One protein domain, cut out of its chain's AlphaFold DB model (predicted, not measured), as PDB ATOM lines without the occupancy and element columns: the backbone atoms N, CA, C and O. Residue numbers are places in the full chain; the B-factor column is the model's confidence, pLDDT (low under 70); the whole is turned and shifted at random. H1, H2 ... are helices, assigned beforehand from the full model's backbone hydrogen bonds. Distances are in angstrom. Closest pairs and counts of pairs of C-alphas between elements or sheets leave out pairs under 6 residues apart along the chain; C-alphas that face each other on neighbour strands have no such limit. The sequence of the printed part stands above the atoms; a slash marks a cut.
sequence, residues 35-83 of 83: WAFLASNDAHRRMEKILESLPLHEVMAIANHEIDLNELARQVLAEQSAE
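Overview. This is residues 35 to 83 of the 83 residues of an uncharacterized protein of Alcaligenes xylosoxydans xylosoxydans (UniProt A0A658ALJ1). Picture a wide, open V: the long helix H1 makes one arm, the helix H3 makes the other, and the short helix H2 sits at the apex between them. The V is loosely formed, for H1 and H3 are apart and no two of the three helices clearly touch. The printed part has 49 residues with three named helices, in the order H1, H2, H3 along the chain, and no named strand; the class is all helix. The whole is loose, with a radius of gyration of the C-alphas of 13.6 A, and the C-alphas span 39 by 28 by 18 A along their three main axes.

Along the chain. Find C-alpha 35 at (327.991, 213.332, 188.798); from there H1, the longest helix, runs through residues 35 to 52 and ends at C-alpha 52 at (318.999, 218.061, 212.180), 25.5 A from its first C-alpha. Look next at residues 56 to 63, which form H2, 10.4 A from first to last C-alpha. H3 holds residues 69 to 80; it is 16.9 A from first to last C-alpha and ends at C-alpha 80 at (310.797, 239.611, 202.852).

Arrangement. Start from H1 and look toward its end, where it is close to H2 but not clearly touching it: the closest C-alphas of the two, those of Leu 51 and Val 59, are 6.4 A apart. The lines of H1 and H2 stand at a steep tilt of 48 degrees, and the two helices run opposite ways. Go on to H2 and H3, which are also close but not clearly touching; their closest C-alphas are those of Ile 62 and Leu 69, 6.8 A apart. Their lines are about perpendicular, at 80 degrees. H1 and H3 are apart. Check the backbone of the helices: in H2 and H3 every O i to N i+4 pair is within hydrogen-bond range, and in H1 13 of 14 are.

Size, cuts and confidence. Measure the size from Trp 35 to Glu 83, whose C-alphas are the two farthest apart, at 39.3 A. The printed part has no cut, and Glu 83 is the chain's last residue. Both links are tight: three residues lie between H1 and H2, and five between H2 and H3. You will find three stretches that stand free: residues 35 to 49, which belong to H1; residues 52 to 57; and residues 71 to 83, of which 71 to 80 belong to H3. The mean pLDDT of the printed part is 94.2, and the model's confidence is low, under 70, at residues 82 to 83.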
ATOM      1  N   TRP A  35     328.173 211.965 188.291       96.38
ATOM      2  CA  TRP A  35     327.991 213.332 188.798       96.38
ATOM      3  C   TRP A  35     326.552 213.664 189.185       96.38
ATOM      4  O   TRP A  35     326.339 214.268 190.233       96.38
ATOM      5  N   ALA A  36     325.566 213.240 188.391       95.12
ATOM      6  CA  ALA A  36     324.158 213.499 188.692       95.12
ATOM      7  C   ALA A  36     323.725 212.850 190.018       95.12
ATOM      8  O   ALA A  36     323.071 213.488 190.842       95.12
ATOM      9  N   PHE A  37     324.151 211.607 190.255       97.25
ATOM     10  CA  PHE A  37     323.875 210.897 191.502       97.25
ATOM     11  C   PHE A  37     324.559 211.572 192.697       97.25
ATOM     12  O   PHE A  37     323.907 211.832 193.706       97.25
ATOM     13  N   LEU A  38     325.849 211.916 192.577       97.31
ATOM     14  CA  LEU A  38     326.576 212.602 193.650       97.31
ATOM     15  C   LEU A  38     325.969 213.968 193.978       97.31
ATOM     16  O   LEU A  38     325.825 214.293 195.153       97.31
ATOM     17  N   ALA A  39     325.589 214.744 192.961       96.19
ATOM     18  CA  ALA A  39     324.976 216.053 193.146       96.19
ATOM     19  C   ALA A  39     323.607 215.950 193.835       96.19
ATOM     20  O   ALA A  39     323.341 216.704 194.767       96.19
ATOM     21  N   SER A  40     322.764 214.992 193.432       96.56
ATOM     22  CA  SER A  40     321.473 214.750 194.093       96.56
ATOM     23  C   SER A  40     321.655 214.312 195.548       96.56
ATOM     24  O   SER A  40     320.981 214.831 196.434       96.56
ATOM     25  N   ASN A  41     322.604 213.413 195.815       97.19
ATOM     26  CA  ASN A  41     322.898 212.963 197.171       97.19
ATOM     27  C   ASN A  41     323.453 214.095 198.057       97.19
ATOM     28  O   ASN A  41     323.055 214.219 199.213       97.19
ATOM     29  N   ASP A  42     324.343 214.945 197.528       96.56
ATOM     30  CA  ASP A  42     324.837 216.124 198.256       96.56
ATOM     31  C   ASP A  42     323.710 217.130 198.527       96.56
ATOM     32  O   ASP A  42     323.621 217.666 199.631       96.56
ATOM     33  N   ALA A  43     322.810 217.345 197.561       95.69
ATOM     34  CA  ALA A  43     321.644 218.202 197.745       95.69
ATOM     35  C   ALA A  43     320.734 217.690 198.875       95.69
ATOM     36  O   ALA A  43     320.395 218.469 199.766       95.69
ATOM     37  N   HIS A  44     320.410 216.392 198.905       95.81
ATOM     38  CA  HIS A  44     319.633 215.800 200.002       95.81
ATOM     39  C   HIS A  44     320.345 215.938 201.346       95.81
ATOM     40  O   HIS A  44     319.746 216.444 202.289       95.81
ATOM     41  N   ARG A  45     321.642 215.611 201.423       95.94
ATOM     42  CA  ARG A  45     322.425 215.747 202.662       95.94
ATOM     43  C   ARG A  45     322.415 217.176 203.207       95.94
ATOM     44  O   ARG A  45     322.408 217.390 204.415       95.94
ATOM     45  N   ARG A  46     322.448 218.183 202.330       94.88
ATOM     46  CA  ARG A  46     322.338 219.587 202.756       94.88
ATOM     47  C   ARG A  46     320.968 219.897 203.353       94.88
ATOM     48  O   ARG A  46     320.918 220.678 204.295       94.88
ATOM     49  N   MET A  47     319.895 219.304 202.834       94.94
ATOM     50  CA  MET A  47     318.549 219.457 203.400       94.94
ATOM     51  C   MET A  47     318.383 218.665 204.704       94.94
ATOM     52  O   MET A  47     317.778 219.171 205.641       94.94
ATOM     53  N   GLU A  48     318.984 217.479 204.820       94.75
ATOM     54  CA  GLU A  48     319.011 216.700 206.070       94.75
ATOM     55  C   GLU A  48     319.620 217.507 207.221       94.75
ATOM     56  O   GLU A  48     319.065 217.528 208.314       94.75
ATOM     57  N   LYS A  49     320.689 218.271 206.962       94.06
ATOM     58  CA  LYS A  49     321.277 219.183 207.960       94.06
ATOM     59  C   LYS A  49     320.317 220.265 208.458       94.06
ATOM     60  O   LYS A  49     320.491 220.747 209.572       94.06
ATOM     61  N   ILE A  50     319.343 220.676 207.642       93.81
ATOM     62  CA  ILE A  50     318.281 221.586 208.089       93.81
ATOM     63  C   ILE A  50     317.336 220.849 209.034       93.81
ATOM     64  O   ILE A  50     316.968 221.401 210.057       93.81
ATOM     65  N   LEU A  51     316.986 219.593 208.747       94.56
ATOM     66  CA  LEU A  51     316.158 218.795 209.658       94.56
ATOM     67  C   LEU A  51     316.872 218.514 210.989       94.56
ATOM     68  O   LEU A  51     316.234 218.553 212.034       94.56
ATOM     69  N   GLU A  52     318.188 218.283 210.971       94.62
ATOM     70  CA  GLU A  52     318.999 218.061 212.180       94.62
ATOM     71  C   GLU A  52     319.027 219.265 213.132       94.62
ATOM     72  O   GLU A  52     319.247 219.087 214.332       94.62
ATOM     73  N   SER A  53     318.830 220.485 212.626       95.31
ATOM     74  CA  SER A  53     318.789 221.684 213.467       95.31
ATOM     75  C   SER A  53     317.415 221.951 214.084       95.31
ATOM     76  O   SER A  53     317.315 222.802 214.971       95.31
ATOM     77  N   LEU A  54     316.371 221.232 213.655       96.00
ATOM     78  CA  LEU A  54     315.019 221.373 214.184       96.00
ATOM     79  C   LEU A  54     314.811 220.505 215.437       96.00
ATOM     80  O   LEU A  54     315.350 219.399 215.543       96.00
ATOM     81  N   PRO A  55     313.976 220.945 216.391       97.06
ATOM     82  CA  PRO A  55     313.465 220.079 217.445       97.06
ATOM     83  C   PRO A  55     312.791 218.816 216.886       97.06
ATOM     84  O   PRO A  55     312.025 218.874 215.926       97.06
ATOM     85  N   LEU A  56     312.980 217.675 217.559       96.62
ATOM     86  CA  LEU A  56     312.436 216.379 217.122       96.62
ATOM     87  C   LEU A  56     310.918 216.403 216.859       96.62
ATOM     88  O   LEU A  56     310.448 215.757 215.927       96.62
ATOM     89  N   HIS A  57     310.148 217.143 217.660       97.62
ATOM     90  CA  HIS A  57     308.696 217.225 217.490       97.62
ATOM     91  C   HIS A  57     308.294 217.935 216.187       97.62
ATOM     92  O   HIS A  57     307.324 217.525 215.558       97.62
ATOM     93  N   GLU A  58     309.059 218.935 215.739       97.31
ATOM     94  CA  GLU A  58     308.833 219.607 214.453       97.31
ATOM     95  C   GLU A  58     309.200 218.681 213.290       97.31
ATOM     96  O   GLU A  58     308.443 218.569 212.328       97.31
ATOM     97  N   VAL A  59     310.305 217.935 213.409       97.31
ATOM     98  CA  VAL A  59     310.694 216.915 212.418       97.31
ATOM     99  C   VAL A  59     309.607 215.846 212.274       97.31
ATOM    100  O   VAL A  59     309.263 215.457 211.159       97.31
ATOM    101  N   MET A  60     309.025 215.391 213.388       97.94
ATOM    102  CA  MET A  60     307.912 214.436 213.370       97.94
ATOM    103  C   MET A  60     306.638 215.032 212.761       97.94
ATOM    104  O   MET A  60     305.975 214.350 211.985       97.94
ATOM    105  N   ALA A  61     306.310 216.292 213.055       97.81
ATOM    106  CA  ALA A  61     305.159 216.973 212.461       97.81
ATOM    107  C   ALA A  61     305.308 217.127 210.935       97.81
ATOM    108  O   ALA A  61     304.356 216.893 210.190       97.81
ATOM    109  N   ILE A  62     306.519 217.433 210.450       97.19
ATOM    110  CA  ILE A  62     306.836 217.432 209.013       97.19
ATOM    111  C   ILE A  62     306.660 216.025 208.427       97.19
ATOM    112  O   ILE A  62     306.009 215.861 207.395       97.19
ATOM    113  N   ALA A  63     307.198 214.996 209.091       97.00
ATOM    114  CA  ALA A  63     307.098 213.607 208.636       97.00
ATOM    115  C   ALA A  63     305.646 213.097 208.573       97.00
ATOM    116  O   ALA A  63     305.311 212.305 207.695       97.00
ATOM    117  N   ASN A  64     304.782 213.578 209.468       97.69
ATOM    118  CA  ASN A  64     303.356 213.257 209.500       97.69
ATOM    119  C   ASN A  64     302.506 214.135 208.565       97.69
ATOM    120  O   ASN A  64     301.285 213.989 208.551       97.69
ATOM    121  N   HIS A  65     303.124 215.032 207.789       96.00
ATOM    122  CA  HIS A  65     302.445 216.014 206.936       96.00
ATOM    123  C   HIS A  65     301.533 217.001 207.692       96.00
ATOM    124  O   HIS A  65     300.645 217.608 207.096       96.00
ATOM    125  N   GLU A  66     301.755 217.191 208.992       97.94
ATOM    126  CA  GLU A  66     301.062 218.200 209.806       97.94
ATOM    127  C   GLU A  66     301.621 219.606 209.538       97.94
ATOM    128  O   GLU A  66     300.902 220.599 209.636       97.94
ATOM    129  N   ILE A  67     302.903 219.680 209.161       96.44
ATOM    130  CA  ILE A  67     303.599 220.897 208.739       96.44
ATOM    131  C   ILE A  67     304.163 220.688 207.330       96.44
ATOM    132  O   ILE A  67     304.925 219.751 207.094       96.44
ATOM    133  N   ASP A  68     303.857 221.600 206.402       96.44
ATOM    134  CA  ASP A  68     304.569 221.707 205.123       96.44
ATOM    135  C   ASP A  68     305.675 222.763 205.240       96.44
ATOM    136  O   ASP A  68     305.437 223.970 205.140       96.44
ATOM    137  N   LEU A  69     306.910 222.300 205.446       94.81
ATOM    138  CA  LEU A  69     308.075 223.174 205.583       94.81
ATOM    139  C   LEU A  69     308.316 224.035 204.330       94.81
ATOM    140  O   LEU A  69     308.790 225.166 204.443       94.81
ATOM    141  N   ASN A  70     307.959 223.541 203.138       95.88
ATOM    142  CA  ASN A  70     308.110 224.319 201.910       95.88
ATOM    143  C   ASN A  70     307.113 225.482 201.863       95.88
ATOM    144  O   ASN A  70     307.442 226.545 201.338       95.88
ATOM    145  N   GLU A  71     305.904 225.285 202.388       97.38
ATOM    146  CA  GLU A  71     304.888 226.336 202.457       97.38
ATOM    147  C   GLU A  71     305.284 227.433 203.443       97.38
ATOM    148  O   GLU A  71     305.258 228.610 203.083       97.38
ATOM    149  N   LEU A  72     305.763 227.059 204.633       96.31
ATOM    150  CA  LEU A  72     306.287 228.024 205.602       96.31
ATOM    151  C   LEU A  72     307.467 228.826 205.029       96.31
ATOM    152  O   LEU A  72     307.508 230.046 205.158       96.31
ATOM    153  N   ALA A  73     308.398 228.169 204.327       95.81
ATOM    154  CA  ALA A  73     309.518 228.858 203.686       95.81
ATOM    155  C   ALA A  73     309.059 229.864 202.613       95.81
ATOM    156  O   ALA A  73     309.613 230.960 202.515       95.81
ATOM    157  N   ARG A  74     308.029 229.527 201.820       96.81
ATOM    158  CA  ARG A  74     307.448 230.449 200.827       96.81
ATOM    159  C   ARG A  74     306.790 231.665 201.473       96.81
ATOM    160  O   ARG A  74     306.940 232.761 200.940       96.81
ATOM    161  N   GLN A  75     306.094 231.484 202.594       96.19
ATOM    162  CA  GLN A  75     305.471 232.589 203.333       96.19
ATOM    163  C   GLN A  75     306.526 233.592 203.810       96.19
ATOM    164  O   GLN A  75     306.416 234.776 203.504       96.19
ATOM    165  N   VAL A  76     307.612 233.107 204.419       96.19
ATOM    166  CA  VAL A  76     308.731 233.960 204.856       96.19
ATOM    167  C   VAL A  76     309.370 234.717 203.680       96.19
ATOM    168  O   VAL A  76     309.667 235.904 203.793       96.19
ATOM    169  N   LEU A  77     309.562 234.073 202.521       95.62
ATOM    170  CA  LEU A  77     310.095 234.747 201.325       95.62
ATOM    171  C   LEU A  77     309.163 235.848 200.796       95.62
ATOM    172  O   LEU A  77     309.637 236.882 200.316       95.62
ATOM    173  N   ALA A  78     307.850 235.624 200.857       94.19
ATOM    174  CA  ALA A  78     306.858 236.611 200.445       94.19
ATOM    175  C   ALA A  78     306.856 237.831 201.378       94.19
ATOM    176  O   ALA A  78     306.796 238.958 200.889       94.19
ATOM    177  N   GLU A  79     306.995 237.617 202.690       94.44
ATOM    178  CA  GLU A  79     307.140 238.686 203.687       94.44
ATOM    179  C   GLU A  79     308.384 239.545 203.411       94.44
ATOM    180  O   GLU A  79     308.281 240.763 203.325       94.44
ATOM    181  N   GLN A  80     309.534 238.914 203.153       90.50
ATOM    182  CA  GLN A  80     310.797 239.611 202.852       90.50
ATOM    183  C   GLN A  80     310.789 240.392 201.532       90.50
ATOM    184  O   GLN A  80     311.608 241.283 201.341       90.50
ATOM    185  N   SER A  81     309.907 240.032 200.599       78.94
ATOM    186  CA  SER A  81     309.787 240.712 199.302       78.94
ATOM    187  C   SER A  81     308.790 241.876 199.331       78.94
ATOM    188  O   SER A  81     308.681 242.603 198.342       78.94
ATOM    189  N   ALA A  82     308.016 242.007 200.413       68.81
ATOM    190  CA  ALA A  82     307.038 243.071 200.619       68.81
ATOM    191  C   ALA A  82     307.605 244.269 201.411       68.81
ATOM    192  O   ALA A  82     306.939 245.305 201.478       68.81
ATOM    193  N   GLU A  83     308.807 244.122 201.982       52.22
ATOM    194  CA  GLU A  83     309.623 245.181 202.606       52.22
ATOM    195  C   GLU A  83     310.546 245.874 201.589       52.22
ATOM    196  O   GLU A  83     310.708 247.113 201.707       52.22
TER     197      GLU A  83